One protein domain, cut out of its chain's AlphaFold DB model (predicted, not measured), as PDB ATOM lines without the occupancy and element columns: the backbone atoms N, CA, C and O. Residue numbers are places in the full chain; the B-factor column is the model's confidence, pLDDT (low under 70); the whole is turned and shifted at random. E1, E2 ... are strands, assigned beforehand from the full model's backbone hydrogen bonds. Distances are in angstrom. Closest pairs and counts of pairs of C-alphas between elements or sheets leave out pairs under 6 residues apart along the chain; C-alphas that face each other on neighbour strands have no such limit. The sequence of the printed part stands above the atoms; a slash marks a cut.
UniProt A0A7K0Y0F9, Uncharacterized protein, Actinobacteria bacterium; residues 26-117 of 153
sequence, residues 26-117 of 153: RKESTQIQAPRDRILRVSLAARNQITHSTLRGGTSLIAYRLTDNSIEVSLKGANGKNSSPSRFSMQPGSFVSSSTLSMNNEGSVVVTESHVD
ATOM      1  N   ARG A  26     -29.028  13.906  56.494       78.75
ATOM      2  CA  ARG A  26     -29.409  12.954  57.538       78.75
ATOM      3  C   ARG A  26     -28.825  11.594  57.174       78.75
ATOM      4  O   ARG A  26     -28.367  11.383  56.055       78.75
ATOM      5  N   LYS A  27     -28.885  10.650  58.115       74.81
ATOM      6  CA  LYS A  27     -28.326   9.301  57.944       74.81
ATOM      7  C   LYS A  27     -28.780   8.618  56.643       74.81
ATOM      8  O   LYS A  27     -27.953   8.049  55.943       74.81
ATOM      9  N   GLU A  28     -30.069   8.724  56.314       79.31
ATOM     10  CA  GLU A  28     -30.682   8.030  55.169       79.31
ATOM     11  C   GLU A  28     -31.209   8.979  54.085       79.31
ATOM     12  O   GLU A  28     -31.779   8.530  53.090       79.31
ATOM     13  N   SER A  29     -31.057  10.296  54.255       82.69
ATOM     14  CA  SER A  29     -31.578  11.258  53.286       82.69
ATOM     15  C   SER A  29     -30.784  12.549  53.218       82.69
ATOM     16  O   SER A  29     -30.183  12.991  54.191       82.69
ATOM     17  N   THR A  30     -30.798  13.181  52.052       85.75
ATOM     18  CA  THR A  30     -30.295  14.538  51.848       85.75
ATOM     19  C   THR A  30     -31.398  15.374  51.230       85.75
ATOM     20  O   THR A  30     -31.964  15.004  50.204       85.75
ATOM     21  N   GLN A  31     -31.705  16.501  51.856       88.75
ATOM     22  CA  GLN A  31     -32.639  17.490  51.343       88.75
ATOM     23  C   GLN A  31     -31.872  18.731  50.900       88.75
ATOM     24  O   GLN A  31     -30.987  19.206  51.609       88.75
ATOM     25  N   ILE A  32     -32.241  19.265  49.741       89.38
ATOM     26  CA  ILE A  32     -31.707  20.505  49.187       89.38
ATOM     27  C   ILE A  32     -32.885  21.430  48.920       89.38
ATOM     28  O   ILE A  32     -33.804  21.052  48.198       89.38
ATOM     29  N   GLN A  33     -32.879  22.627  49.490       89.31
ATOM     30  CA  GLN A  33     -33.955  23.599  49.345       89.31
ATOM     31  C   GLN A  33     -33.432  24.880  48.703       89.31
ATOM     32  O   GLN A  33     -32.462  25.468  49.173       89.31
ATOM     33  N   ALA A  34     -34.100  25.324  47.639       86.50
ATOM     34  CA  ALA A  34     -33.814  26.606  47.017       86.50
ATOM     35  C   ALA A  34     -34.445  27.750  47.831       86.50
ATOM     36  O   ALA A  34     -35.671  27.754  48.009       86.50
ATOM     37  N   PRO A  35     -33.649  28.739  48.289       85.19
ATOM     38  CA  PRO A  35     -34.177  29.979  48.854       85.19
ATOM     39  C   PRO A  35     -35.159  30.645  47.889       85.19
ATOM     40  O   PRO A  35     -35.010  30.523  46.674       85.19
ATOM     41  N   ARG A  36     -36.181  31.338  48.406       83.81
ATOM     42  CA  ARG A  36     -37.305  31.850  47.591       83.81
ATOM     43  C   ARG A  36     -36.877  32.793  46.460       83.81
ATOM     44  O   ARG A  36     -37.559  32.859  45.444       83.81
ATOM     45  N   ASP A  37     -35.758  33.481  46.626       81.94
ATOM     46  CA  ASP A  37     -35.179  34.464  45.708       81.94
ATOM     47  C   ASP A  37     -34.032  33.902  44.845       81.94
ATOM     48  O   ASP A  37     -33.406  34.643  44.086       81.94
ATOM     49  N   ARG A  38     -33.726  32.600  44.946       80.25
ATOM     50  CA  ARG A  38     -32.568  31.982  44.283       80.25
ATOM     51  C   ARG A  38     -32.950  30.780  43.431       80.25
ATOM     52  O   ARG A  38     -33.959  30.112  43.641       80.25
ATOM     53  N   ILE A  39     -32.085  30.492  42.464       81.38
ATOM     54  CA  ILE A  39     -32.111  29.260  41.679       81.38
ATOM     55  C   ILE A  39     -30.895  28.437  42.085       81.38
ATOM     56  O   ILE A  39     -29.781  28.961  42.112       81.38
ATOM     57  N   LEU A  40     -31.099  27.152  42.360       83.69
ATOM     58  CA  LEU A  40     -30.015  26.207  42.611       83.69
ATOM     59  C   LEU A  40     -29.899  25.225  41.454       83.69
ATOM     60  O   LEU A  40     -30.900  24.728  40.940       83.69
ATOM     61  N   ARG A  41     -28.662  24.917  41.073       85.12
ATOM     62  CA  ARG A  41     -28.348  23.807  40.176       85.12
ATOM     63  C   ARG A  41     -27.756  22.690  41.017       85.12
ATOM     64  O   ARG A  41     -26.800  22.910  41.753       85.12
ATOM     65  N   VAL A  42     -28.361  21.519  40.933       85.31
ATOM     66  CA  VAL A  42     -27.992  20.341  41.709       85.31
ATOM     67  C   VAL A  42     -27.542  19.262  40.741       85.31
ATOM     68  O   VAL A  42     -28.258  18.960  39.790       85.31
ATOM     69  N   SER A  43     -26.387  18.664  41.012       84.12
ATOM     70  CA  SER A  43     -25.915  17.469  40.319       84.12
ATOM     71  C   SER A  43     -25.852  16.314  41.313       84.12
ATOM     72  O   SER A  43     -25.308  16.446  42.408       84.12
ATOM     73  N   LEU A  44     -26.427  15.174  40.949       80.50
ATOM     74  CA  LEU A  44     -26.401  13.950  41.739       80.50
ATOM     75  C   LEU A  44     -25.630  12.893  40.964       80.50
ATOM     76  O   LEU A  44     -26.028  12.535  39.859       80.50
ATOM     77  N   ALA A  45     -24.543  12.390  41.543       77.75
ATOM     78  CA  ALA A  45     -23.760  11.322  40.945       77.75
ATOM     79  C   ALA A  45     -24.110   9.974  41.596       77.75
ATOM     80  O   ALA A  45     -23.928   9.765  42.800       77.75
ATOM     81  N   ALA A  46     -24.584   9.038  40.781       75.81
ATOM     82  CA  ALA A  46     -24.861   7.658  41.155       75.81
ATOM     83  C   ALA A  46     -24.001   6.730  40.286       75.81
ATOM     84  O   ALA A  46     -24.415   6.298  39.217       75.81
ATOM     85  N   ARG A  47     -22.769   6.449  40.735       80.00
ATOM     86  CA  ARG A  47     -21.735   5.720  39.969       80.00
ATOM     87  C   ARG A  47     -21.546   6.269  38.545       80.00
ATOM     88  O   ARG A  47     -20.818   7.235  38.369       80.00
ATOM     89  N   ASN A  48     -22.147   5.617  37.556       78.38
ATOM     90  CA  ASN A  48     -22.055   5.890  36.127       78.38
ATOM     91  C   ASN A  48     -23.226   6.749  35.627       78.38
ATOM     92  O   ASN A  48     -23.381   6.917  34.428       78.38
ATOM     93  N   GLN A  49     -24.033   7.312  36.523       78.31
ATOM     94  CA  GLN A  49     -25.091   8.250  36.181       78.31
ATOM     95  C   GLN A  49     -24.853   9.609  36.839       78.31
ATOM     96  O   GLN A  49     -24.554   9.681  38.032       78.31
ATOM     97  N   ILE A  50     -25.018  10.689  36.074       84.06
ATOM     98  CA  ILE A  50     -25.043  12.062  36.592       84.06
ATOM     99  C   ILE A  50     -26.402  12.683  36.285       84.06
ATOM    100  O   ILE A  50     -26.728  12.963  35.131       84.06
ATOM    101  N   THR A  51     -27.173  12.948  37.332       84.38
ATOM    102  CA  THR A  51     -28.492  13.568  37.233       84.38
ATOM    103  C   THR A  51     -28.418  15.047  37.589       84.38
ATOM    104  O   THR A  51     -28.007  15.404  38.688       84.38
ATOM    105  N   HIS A  52     -28.857  15.915  36.687       88.25
ATOM    106  CA  HIS A  52     -28.934  17.359  36.874       88.25
ATOM    107  C   HIS A  52     -30.354  17.783  37.243       88.25
ATOM    108  O   HIS A  52     -31.315  17.330  36.631       88.25
ATOM    109  N   SER A  53     -30.511  18.703  38.189       88.50
ATOM    110  CA  SER A  53     -31.793  19.338  38.488       88.50
ATOM    111  C   SER A  53     -31.623  20.830  38.728       88.50
ATOM    112  O   SER A  53     -30.641  21.273  39.322       88.50
ATOM    113  N   THR A  54     -32.591  21.618  38.270       88.69
ATOM    114  CA  THR A  54     -32.658  23.055  38.553       88.69
ATOM    115  C   THR A  54     -33.822  23.322  39.494       88.69
ATOM    116  O   THR A  54     -34.982  23.168  39.115       88.69
ATOM    117  N   LEU A  55     -33.511  23.754  40.713       87.31
ATOM    118  CA  LEU A  55     -34.485  24.114  41.734       87.31
ATOM    119  C   LEU A  55     -34.749  25.615  41.669       87.31
ATOM    120  O   LEU A  55     -33.843  26.425  41.865       87.31
ATOM    121  N   ARG A  56     -35.996  25.990  41.387       87.00
ATOM    122  CA  ARG A  56     -36.454  27.382  41.484       87.00
ATOM    123  C   ARG A  56     -36.769  27.731  42.935       87.00
ATOM    124  O   ARG A  56     -37.010  26.834  43.742       87.00
ATOM    125  N   GLY A  57     -36.803  29.016  43.259       84.94
ATOM    126  CA  GLY A  57     -37.021  29.452  44.631       84.94
ATOM    127  C   GLY A  57     -38.275  28.850  45.267       84.94
ATOM    128  O   GLY A  57     -39.332  28.761  44.642       84.94
ATOM    129  N   GLY A  58     -38.133  28.371  46.504       84.81
ATOM    130  CA  GLY A  58     -39.198  27.685  47.237       84.81
ATOM    131  C   GLY A  58     -39.392  26.208  46.871       84.81
ATOM    132  O   GLY A  58     -40.175  25.537  47.538       84.81
ATOM    133  N   THR A  59     -38.684  25.680  45.867       89.50
ATOM    134  CA  THR A  59     -38.677  24.241  45.553       89.50
ATOM    135  C   THR A  59     -37.584  23.503  46.326       89.50
ATOM    136  O   THR A  59     -36.613  24.106  46.798       89.50
ATOM    137  N   SER A  60     -37.725  22.187  46.466       91.19
ATOM    138  CA  SER A  60     -36.688  21.355  47.077       91.19
ATOM    139  C   SER A  60     -36.525  20.013  46.377       91.19
ATOM    140  O   SER A  60     -37.459  19.505  45.766       91.19
ATOM    141  N   LEU A  61     -35.345  19.425  46.526       91.88
ATOM    142  CA  LEU A  61     -35.028  18.055  46.153       91.88
ATOM    143  C   LEU A  61     -34.790  17.243  47.420       91.88
ATOM    144  O   LEU A  61     -34.116  17.715  48.335       91.88
ATOM    145  N   ILE A  62     -35.316  16.025  47.470       90.88
ATOM    146  CA  ILE A  62     -35.021  15.069  48.537       90.88
ATOM    147  C   ILE A  62     -34.494  13.796  47.890       90.88
ATOM    148  O   ILE A  62     -35.158  13.217  47.035       90.88
ATOM    149  N   ALA A  63     -33.304  13.378  48.305       88.94
ATOM    150  CA  ALA A  63     -32.686  12.124  47.913       88.94
ATOM    151  C   ALA A  63     -32.642  11.183  49.120       88.94
ATOM    152  O   ALA A  63     -32.029  11.512  50.136       88.94
ATOM    153  N   TYR A  64     -33.273  10.021  49.006       87.62
ATOM    154  CA  TYR A  64     -33.210   8.933  49.971       87.62
ATOM    155  C   TYR A  64     -32.207   7.892  49.511       87.62
ATOM    156  O   TYR A  64     -32.179   7.505  48.340       87.62
ATOM    157  N   ARG A  65     -31.394   7.411  50.447       80.81
ATOM    158  CA  ARG A  65     -30.582   6.222  50.224       80.81
ATOM    159  C   ARG A  65     -31.456   4.993  50.452       80.81
ATOM    160  O   ARG A  65     -32.087   4.869  51.496       80.81
ATOM    161  N   LEU A  66     -31.455   4.079  49.491       80.06
ATOM    162  CA  LEU A  66     -32.103   2.781  49.622       80.06
ATOM    163  C   LEU A  66     -31.065   1.700  49.959       80.06
ATOM    164  O   LEU A  66     -29.863   1.848  49.710       80.06
ATOM    165  N   THR A  67     -31.531   0.609  50.564       74.44
ATOM    166  CA  THR A  67     -30.687  -0.492  51.063       74.44
ATOM    167  C   THR A  67     -30.043  -1.321  49.952       74.44
ATOM    168  O   THR A  67     -29.040  -1.990  50.187       74.44
ATOM    169  N   ASP A  68     -30.564  -1.252  48.732       73.00
ATOM    170  CA  ASP A  68     -30.177  -2.063  47.577       73.00
ATOM    171  C   ASP A  68     -29.176  -1.367  46.639       73.00
ATOM    172  O   ASP A  68     -29.146  -1.638  45.440       73.00
ATOM    173  N   ASN A  69     -28.350  -0.455  47.164       75.50
ATOM    174  CA  ASN A  69     -27.475   0.396  46.349       75.50
ATOM    175  C   ASN A  69     -28.259   1.174  45.282       75.50
ATOM    176  O   ASN A  69     -27.860   1.239  44.121       75.50
ATOM    177  N   SER A  70     -29.368   1.790  45.673       81.38
ATOM    178  CA  SER A  70     -30.065   2.760  44.837       81.38
ATOM    179  C   SER A  70     -30.343   4.041  45.621       81.38
ATOM    180  O   SER A  70     -30.267   4.068  46.854       81.38
ATOM    181  N   ILE A  71     -30.581   5.134  44.902       84.00
ATOM    182  CA  ILE A  71     -31.170   6.340  45.482       84.00
ATOM    183  C   ILE A  71     -32.571   6.525  44.936       84.00
ATOM    184  O   ILE A  71     -32.841   6.251  43.768       84.00
ATOM    185  N   GLU A  72     -33.437   7.057  45.776       88.62
ATOM    186  CA  GLU A  72     -34.738   7.553  45.375       88.62
ATOM    187  C   GLU A  72     -34.739   9.071  45.481       88.62
ATOM    188  O   GLU A  72     -34.359   9.626  46.510       88.62
ATOM    189  N   VAL A  73     -35.134   9.757  44.418       89.88
ATOM    190  CA  VAL A  73     -35.123  11.215  44.356       89.88
ATOM    191  C   VAL A  73     -36.525  11.719  44.076       89.88
ATOM    192  O   VAL A  73     -37.186  11.271  43.143       89.88
ATOM    193  N   SER A  74     -36.963  12.690  44.863       91.69
ATOM    194  CA  SER A  74     -38.226  13.395  44.666       91.69
ATOM    195  C   SER A  74     -37.994  14.901  44.642       91.69
ATOM    196  O   SER A  74     -37.047  15.423  45.239       91.69
ATOM    197  N   LEU A  75     -38.868  15.602  43.930       91.94
ATOM    198  CA  LEU A  75     -38.933  17.052  43.892       91.94
ATOM    199  C   LEU A  75     -40.166  17.513  44.660       91.94
ATOM    200  O   LEU A  75     -41.209  16.865  44.652       91.94
ATOM    201  N   LYS A  76     -40.068  18.670  45.299       91.06
ATOM    202  CA  LYS A  76     -41.185  19.345  45.950       91.06
ATOM    203  C   LYS A  76     -41.340  20.728  45.346       91.06
ATOM    204  O   LYS A  76     -40.393  21.518  45.346       91.06
ATOM    205  N   GLY A  77     -42.529  21.009  44.828       87.25
ATOM    206  CA  GLY A  77     -42.877  22.308  44.272       87.25
ATOM    207  C   GLY A  77     -43.021  23.372  45.361       87.25
ATOM    208  O   GLY A  77     -43.221  23.062  46.536       87.25
ATOM    209  N   ALA A  78     -42.990  24.646  44.966       82.31
ATOM    210  CA  ALA A  78     -43.193  25.772  45.885       82.31
ATOM    211  C   ALA A  78     -44.589  25.775  46.542       82.31
ATOM    212  O   ALA A  78     -44.774  26.332  47.618       82.31
ATOM    213  N   ASN A  79     -45.561  25.096  45.924       82.00
ATOM    214  CA  ASN A  79     -46.895  24.838  46.475       82.00
ATOM    215  C   ASN A  79     -46.920  23.715  47.532       82.00
ATOM    216  O   ASN A  79     -47.989  23.335  48.003       82.00
ATOM    217  N   GLY A  80     -45.764  23.140  47.869       82.94
ATOM    218  CA  GLY A  80     -45.630  22.062  48.837       82.94
ATOM    219  C   GLY A  80     -45.976  20.669  48.311       82.94
ATOM    220  O   GLY A  80     -45.833  19.711  49.071       82.94
ATOM    221  N   LYS A  81     -46.394  20.528  47.046       84.44
ATOM    222  CA  LYS A  81     -46.688  19.221  46.450       84.44
ATOM    223  C   LYS A  81     -45.396  18.479  46.133       84.44
ATOM    224  O   LYS A  81     -44.490  19.042  45.519       84.44
ATOM    225  N   ASN A  82     -45.342  17.217  46.536       85.75
ATOM    226  CA  ASN A  82     -44.259  16.315  46.175       85.75
ATOM    227  C   ASN A  82     -44.558  15.670  44.829       85.75
ATOM    228  O   ASN A  82     -45.710  15.358  44.523       85.75
ATOM    229  N   SER A  83     -43.508  15.430  44.067       86.88
ATOM    230  CA  SER A  83     -43.568  14.582  42.901       86.88
ATOM    231  C   SER A  83     -43.537  13.112  43.271       86.88
ATOM    232  O   SER A  83     -43.033  12.730  44.331       86.88
ATOM    233  N   SER A  84     -43.971  12.271  42.336       85.69
ATOM    234  CA  SER A  84     -43.627  10.854  42.372       85.69
ATOM    235  C   SER A  84     -42.103  10.687  42.417       85.69
ATOM    236  O   SER A  84     -41.388  11.433  41.743       85.69
ATOM    237  N   PRO A  85     -41.579   9.754  43.219       86.94
ATOM    238  CA  PRO A  85     -40.148   9.520  43.283       86.94
ATOM    239  C   PRO A  85     -39.610   8.908  41.984       86.94
ATOM    240  O   PRO A  85     -40.303   8.173  41.285       86.94
ATOM    241  N   SER A  86     -38.346   9.188  41.678       87.12
ATOM    242  CA  SER A  86     -37.567   8.533  40.626       87.12
ATOM    243  C   SER A  86     -36.394   7.787  41.242       87.12
ATOM    244  O   SER A  86     -35.672   8.335  42.076       87.12
ATOM    245  N   ARG A  87     -36.205   6.532  40.839       87.12
ATOM    246  CA  ARG A  87     -35.168   5.658  41.386       87.12
ATOM    247  C   ARG A  87     -33.977   5.588  40.442       87.12
ATOM    248  O   ARG A  87     -34.149   5.328  39.257       87.12
ATOM    249  N   PHE A  88     -32.779   5.751  40.989       82.06
ATOM    250  CA  PHE A  88     -31.523   5.611  40.262       82.06
ATOM    251  C   PHE A  88     -30.709   4.471  40.868       82.06
ATOM    252  O   PHE A  88     -30.381   4.481  42.059       82.06
ATOM    253  N   SER A  89     -30.402   3.470  40.046       80.56
ATOM    254  CA  SER A  89     -29.563   2.339  40.440       80.56
ATOM    255  C   SER A  89     -28.101   2.774  40.539       80.56
ATOM    256  O   SER A  89     -27.600   3.476  39.668       80.56
ATOM    257  N   MET A  90     -27.391   2.333  41.579       75.88
ATOM    258  CA  MET A  90     -25.930   2.467  41.680       75.88
ATOM    259  C   MET A  90     -25.211   1.174  41.280       75.88
ATOM    260  O   MET A  90     -24.044   0.973  41.650       75.88
ATOM    261  N   GLN A  91     -25.899   0.262  40.591       77.44
ATOM    262  CA  GLN A  91     -25.256  -0.908  40.010       77.44
ATOM    263  C   GLN A  91     -24.281  -0.472  38.906       77.44
ATOM    264  O   GLN A  91     -24.550   0.498  38.200       77.44
ATOM    265  N   PRO A  92     -23.133  -1.150  38.749       69.94
ATOM    266  CA  PRO A  92     -22.210  -0.840  37.667       69.94
ATOM    267  C   PRO A  92     -22.884  -1.112  36.317       69.94
ATOM    268  O   PRO A  92     -23.272  -2.246  36.046       69.94
ATOM    269  N   GLY A  93     -23.011  -0.089  35.476       69.81
ATOM    270  CA  GLY A  93     -23.367  -0.245  34.066       69.81
ATOM    271  C   GLY A  93     -22.140  -0.154  33.159       69.81
ATOM    272  O   GLY A  93     -21.081   0.319  33.570       69.81
ATOM    273  N   SER A  94     -22.292  -0.602  31.912       69.56
ATOM    274  CA  SER A  94     -21.247  -0.531  30.880       69.56
ATOM    275  C   SER A  94     -21.089   0.861  30.259       69.56
ATOM    276  O   SER A  94     -20.113   1.103  29.557       69.56
ATOM    277  N   PHE A  95     -22.024   1.776  30.523       72.62
ATOM    278  CA  PHE A  95     -22.047   3.123  29.966       72.62
ATOM    279  C   PHE A  95     -22.316   4.187  31.024       72.62
ATOM    280  O   PHE A  95     -22.914   3.909  32.070       72.62
ATOM    281  N   VAL A  96     -21.882   5.412  30.721       77.56
ATOM    282  CA  VAL A  96     -22.216   6.600  31.503       77.56
ATOM    283  C   VAL A  96     -23.508   7.210  30.961       77.56
ATOM    284  O   VAL A  96     -23.659   7.388  29.752       77.56
ATOM    285  N   SER A  97     -24.449   7.525  31.845       81.19
ATOM    286  CA  SER A  97     -25.675   8.249  31.506       81.19
ATOM    287  C   SER A  97     -25.703   9.620  32.176       81.19
ATOM    288  O   SER A  97     -25.239   9.802  33.305       81.19
ATOM    289  N   SER A  98     -26.256  10.614  31.486       82.75
ATOM    290  CA  SER A  98     -26.662  11.866  32.113       82.75
ATOM    291  C   SER A  98     -28.165  12.021  32.029       82.75
ATOM    292  O   SER A  98     -28.753  11.842  30.964       82.75
ATOM    293  N   SER A  99     -28.778  12.385  33.148       85.25
ATOM    294  CA  SER A  99     -30.216  12.590  33.225       85.25
ATOM    295  C   SER A  99     -30.530  14.012  33.663       85.25
ATOM    296  O   SER A  99     -29.802  14.603  34.453       85.25
ATOM    297  N   THR A 100     -31.627  14.581  33.177       87.44
ATOM    298  CA  THR A 100     -32.179  15.834  33.700       87.44
ATOM    299  C   THR A 100     -33.463  15.533  34.454       87.44
ATOM    300  O   THR A 100     -34.365  14.905  33.908       87.44
ATOM    301  N   LEU A 101     -33.532  15.981  35.704       87.62
ATOM    302  CA  LEU A 101     -34.650  15.825  36.621       87.62
ATOM    303  C   LEU A 101     -35.410  17.147  36.729       87.62
ATOM    304  O   LEU A 101     -34.884  18.143  37.243       87.62
ATOM    305  N   SER A 102     -36.661  17.145  36.283       85.19
ATOM    306  CA  SER A 102     -37.560  18.298  36.352       85.19
ATOM    307  C   SER A 102     -38.939  17.888  36.860       85.19
ATOM    308  O   SER A 102     -39.269  16.707  36.882       85.19
ATOM    309  N   MET A 103     -39.738  18.857  37.301       82.75
ATOM    310  CA  MET A 103     -41.136  18.647  37.681       82.75
ATOM    311  C   MET A 103     -42.025  19.237  36.582       82.75
ATOM    312  O   MET A 103     -41.818  20.388  36.192       82.75
ATOM    313  N   ASN A 104     -42.986  18.463  36.076       76.31
ATOM    314  CA  ASN A 104     -43.969  18.956  35.111       76.31
ATOM    315  C   ASN A 104     -45.094  19.749  35.814       76.31
ATOM    316  O   ASN A 104     -45.157  19.828  37.042       76.31
ATOM    317  N   ASN A 105     -46.011  20.328  35.034       71.81
ATOM    318  CA  ASN A 105     -47.107  21.150  35.565       71.81
ATOM    319  C   ASN A 105     -48.118  20.361  36.423       71.81
ATOM    320  O   ASN A 105     -48.859  20.955  37.201       71.81
ATOM    321  N   GLU A 106     -48.133  19.033  36.305       69.00
ATOM    322  CA  GLU A 106     -48.982  18.121  37.082       69.00
ATOM    323  C   GLU A 106     -48.313  17.693  38.399       69.00
ATOM    324  O   GLU A 106     -48.946  17.072  39.253       69.00
ATOM    325  N   GLY A 107     -47.045  18.065  38.597       66.06
ATOM    326  CA  GLY A 107     -46.250  17.710  39.767       66.06
ATOM    327  C   GLY A 107     -45.471  16.404  39.615       66.06
ATOM    328  O   GLY A 107     -44.759  16.037  40.540       66.06
ATOM    329  N   SER A 108     -45.542  15.718  38.479       70.19
ATOM    330  CA  SER A 108     -44.769  14.498  38.213       70.19
ATOM    331  C   SER A 108     -43.311  14.817  37.881       70.19
ATOM    332  O   SER A 108     -43.011  15.836  37.252       70.19
ATOM    333  N   VAL A 109     -42.390  13.933  38.280       74.44
ATOM    334  CA  VAL A 109     -40.996  14.024  37.828       74.44
ATOM    335  C   VAL A 109     -40.911  13.602  36.374       74.44
ATOM    336  O   VAL A 109     -41.398  12.540  35.999       74.44
ATOM    337  N   VAL A 110     -40.208  14.402  35.584       81.69
ATOM    338  CA  VAL A 110     -39.741  14.029  34.256       81.69
ATOM    339  C   VAL A 110     -38.234  13.841  34.331       81.69
ATOM    340  O   VAL A 110     -37.496  14.782  34.646       81.69
ATOM    341  N   VAL A 111     -37.799  12.613  34.050       83.31
ATOM    342  CA  VAL A 111     -36.394  12.253  33.865       83.31
ATOM    343  C   VAL A 111     -36.134  12.182  32.365       83.31
ATOM    344  O   VAL A 111     -36.755  11.392  31.663       83.31
ATOM    345  N   THR A 112     -35.235  13.019  31.859       84.88
ATOM    346  CA  THR A 112     -34.758  12.935  30.471       84.88
ATOM    347  C   THR A 112     -33.350  12.378  30.477       84.88
ATOM    348  O   THR A 112     -32.454  13.042  30.990       84.88
ATOM    349  N   GLU A 113     -33.159  11.174  29.944       85.19
ATOM    350  CA  GLU A 113     -31.861  10.498  29.930       85.19
ATOM    351  C   GLU A 113     -31.138  10.687  28.599       85.19
ATOM    352  O   GLU A 113     -31.746  10.761  27.533       85.19
ATOM    353  N   SER A 114     -29.816  10.748  28.676       83.06
ATOM    354  CA  SER A 114     -28.908  10.848  27.544       83.06
ATOM    355  C   SER A 114     -27.694   9.963  27.792       83.06
ATOM    356  O   SER A 114     -27.212   9.832  28.921       83.06
ATOM    357  N   HIS A 115     -27.211   9.330  26.729       83.44
ATOM    358  CA  HIS A 115     -25.956   8.595  26.756       83.44
ATOM    359  C   HIS A 115     -24.778   9.572  26.683       83.44
ATOM    360  O   HIS A 115     -24.843  10.554  25.942       83.44
ATOM    361  N   VAL A 116     -23.717   9.305  27.446       77.69
ATOM    362  CA  VAL A 116     -22.504  10.127  27.448       77.69
ATOM    363  C   VAL A 116     -21.303   9.253  27.117       77.69
ATOM    364  O   VAL A 116     -20.902   8.403  27.913       77.69
ATOM    365  N   ASP A 117     -20.705   9.506  25.957       76.88
ATOM    366  CA  ASP A 117     -19.448   8.884  25.561       76.88
ATOM    367  C   ASP A 117     -18.262   9.524  26.289       76.88
ATOM    368  O   ASP A 117     -18.205  10.739  26.514       76.88
TER     369      ASP A 117
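AT A GLANCE: This is residues 26 to 117 of the 153 residues of an uncharacterized protein of Actinobacteria bacterium (UniProt A0A7K0Y0F9). What shape do these atoms make? Two sheets of four strands, E2 E3 E7 E8 and E1 E4 E5 E6, lie face to face as a sandwich, the strands of one at 30 degrees to those of the other and the sheets' best planes 25 degrees apart. The first sheet is strongly twisted, and the chain changes sheet at the links E1 to E2, E3 to E4 and E6 to E7. What are the bare facts? The printed part has 92 residues, with eight named strands, E1 to E8 in chain order, and no named helix; the class is all strand, the first sheet mixed and the second antiparallel. It is compact, with a radius of gyration of the C-alphas of 13.1 A and spans of 39 by 30 by 22 A.

HOW THE PARTS SIT: How is the strongly twisted sheet built? Its order is E2, residues 40 to 46, E3, residues 49 to 55, E7, residues 96 to 103, and E8, residues 109 to 116. E2 and E3 form an antiparallel hairpin at 161 degrees, with N 42 and O 53 within hydrogen-bond range at 2.8 A, and E7 and E8 another at 159 degrees, with N 100 and O 112 at 2.8 A. E3 and E7 are parallel, at 23 degrees, with N 52 and O 99 at 2.8 A. How is the other sheet built? Its order is E1, residues 29 to 33, E4, residues 60 to 65, E5, residues 70 to 76, and E6, residues 86 to 89. E1 and E4 are antiparallel at 170 degrees, with N 30 and O 63 at 2.8 A. E4 E5 E6 is a meander, each strand the antiparallel neighbour of the one before, with N 62 and O 74 at 2.9 A and N 71 and O 88 at 2.9 A. Where do the sheets come near? The closest C-alphas of E5 and E7 are those of Leu 75 and Met 103, 6.8 A apart, and those of E2 and E6 are Ala 46 and Phe 88, 7.0 A apart. E3 and E6 are only just apart, at 8.1 A.

IN THESE COORDINATES: Which strands are longest? E7 runs 23.3 A from first to last C-alpha, E8 21.6 A, E5 20.0 A, E2 and E3 19.3 A each, E4 16.6 A, E1 13.2 A and E6 10.1 A. Where are the anchors? E1 begins at C-alpha 29 (-31.578, 11.258, 53.286), and E8 ends at C-alpha 116 (-22.504, 10.127, 27.448).

THE WHOLE: How large is it? The two C-alphas farthest apart, those of Asp 37 and Ser 94, are 40.5 A apart. Is the printed part continuous? It has no cut, and no link is long. Where is confidence low? The mean pLDDT of the printed part is 82.5, and residues 92 to 94 and 106 to 107 are under 70.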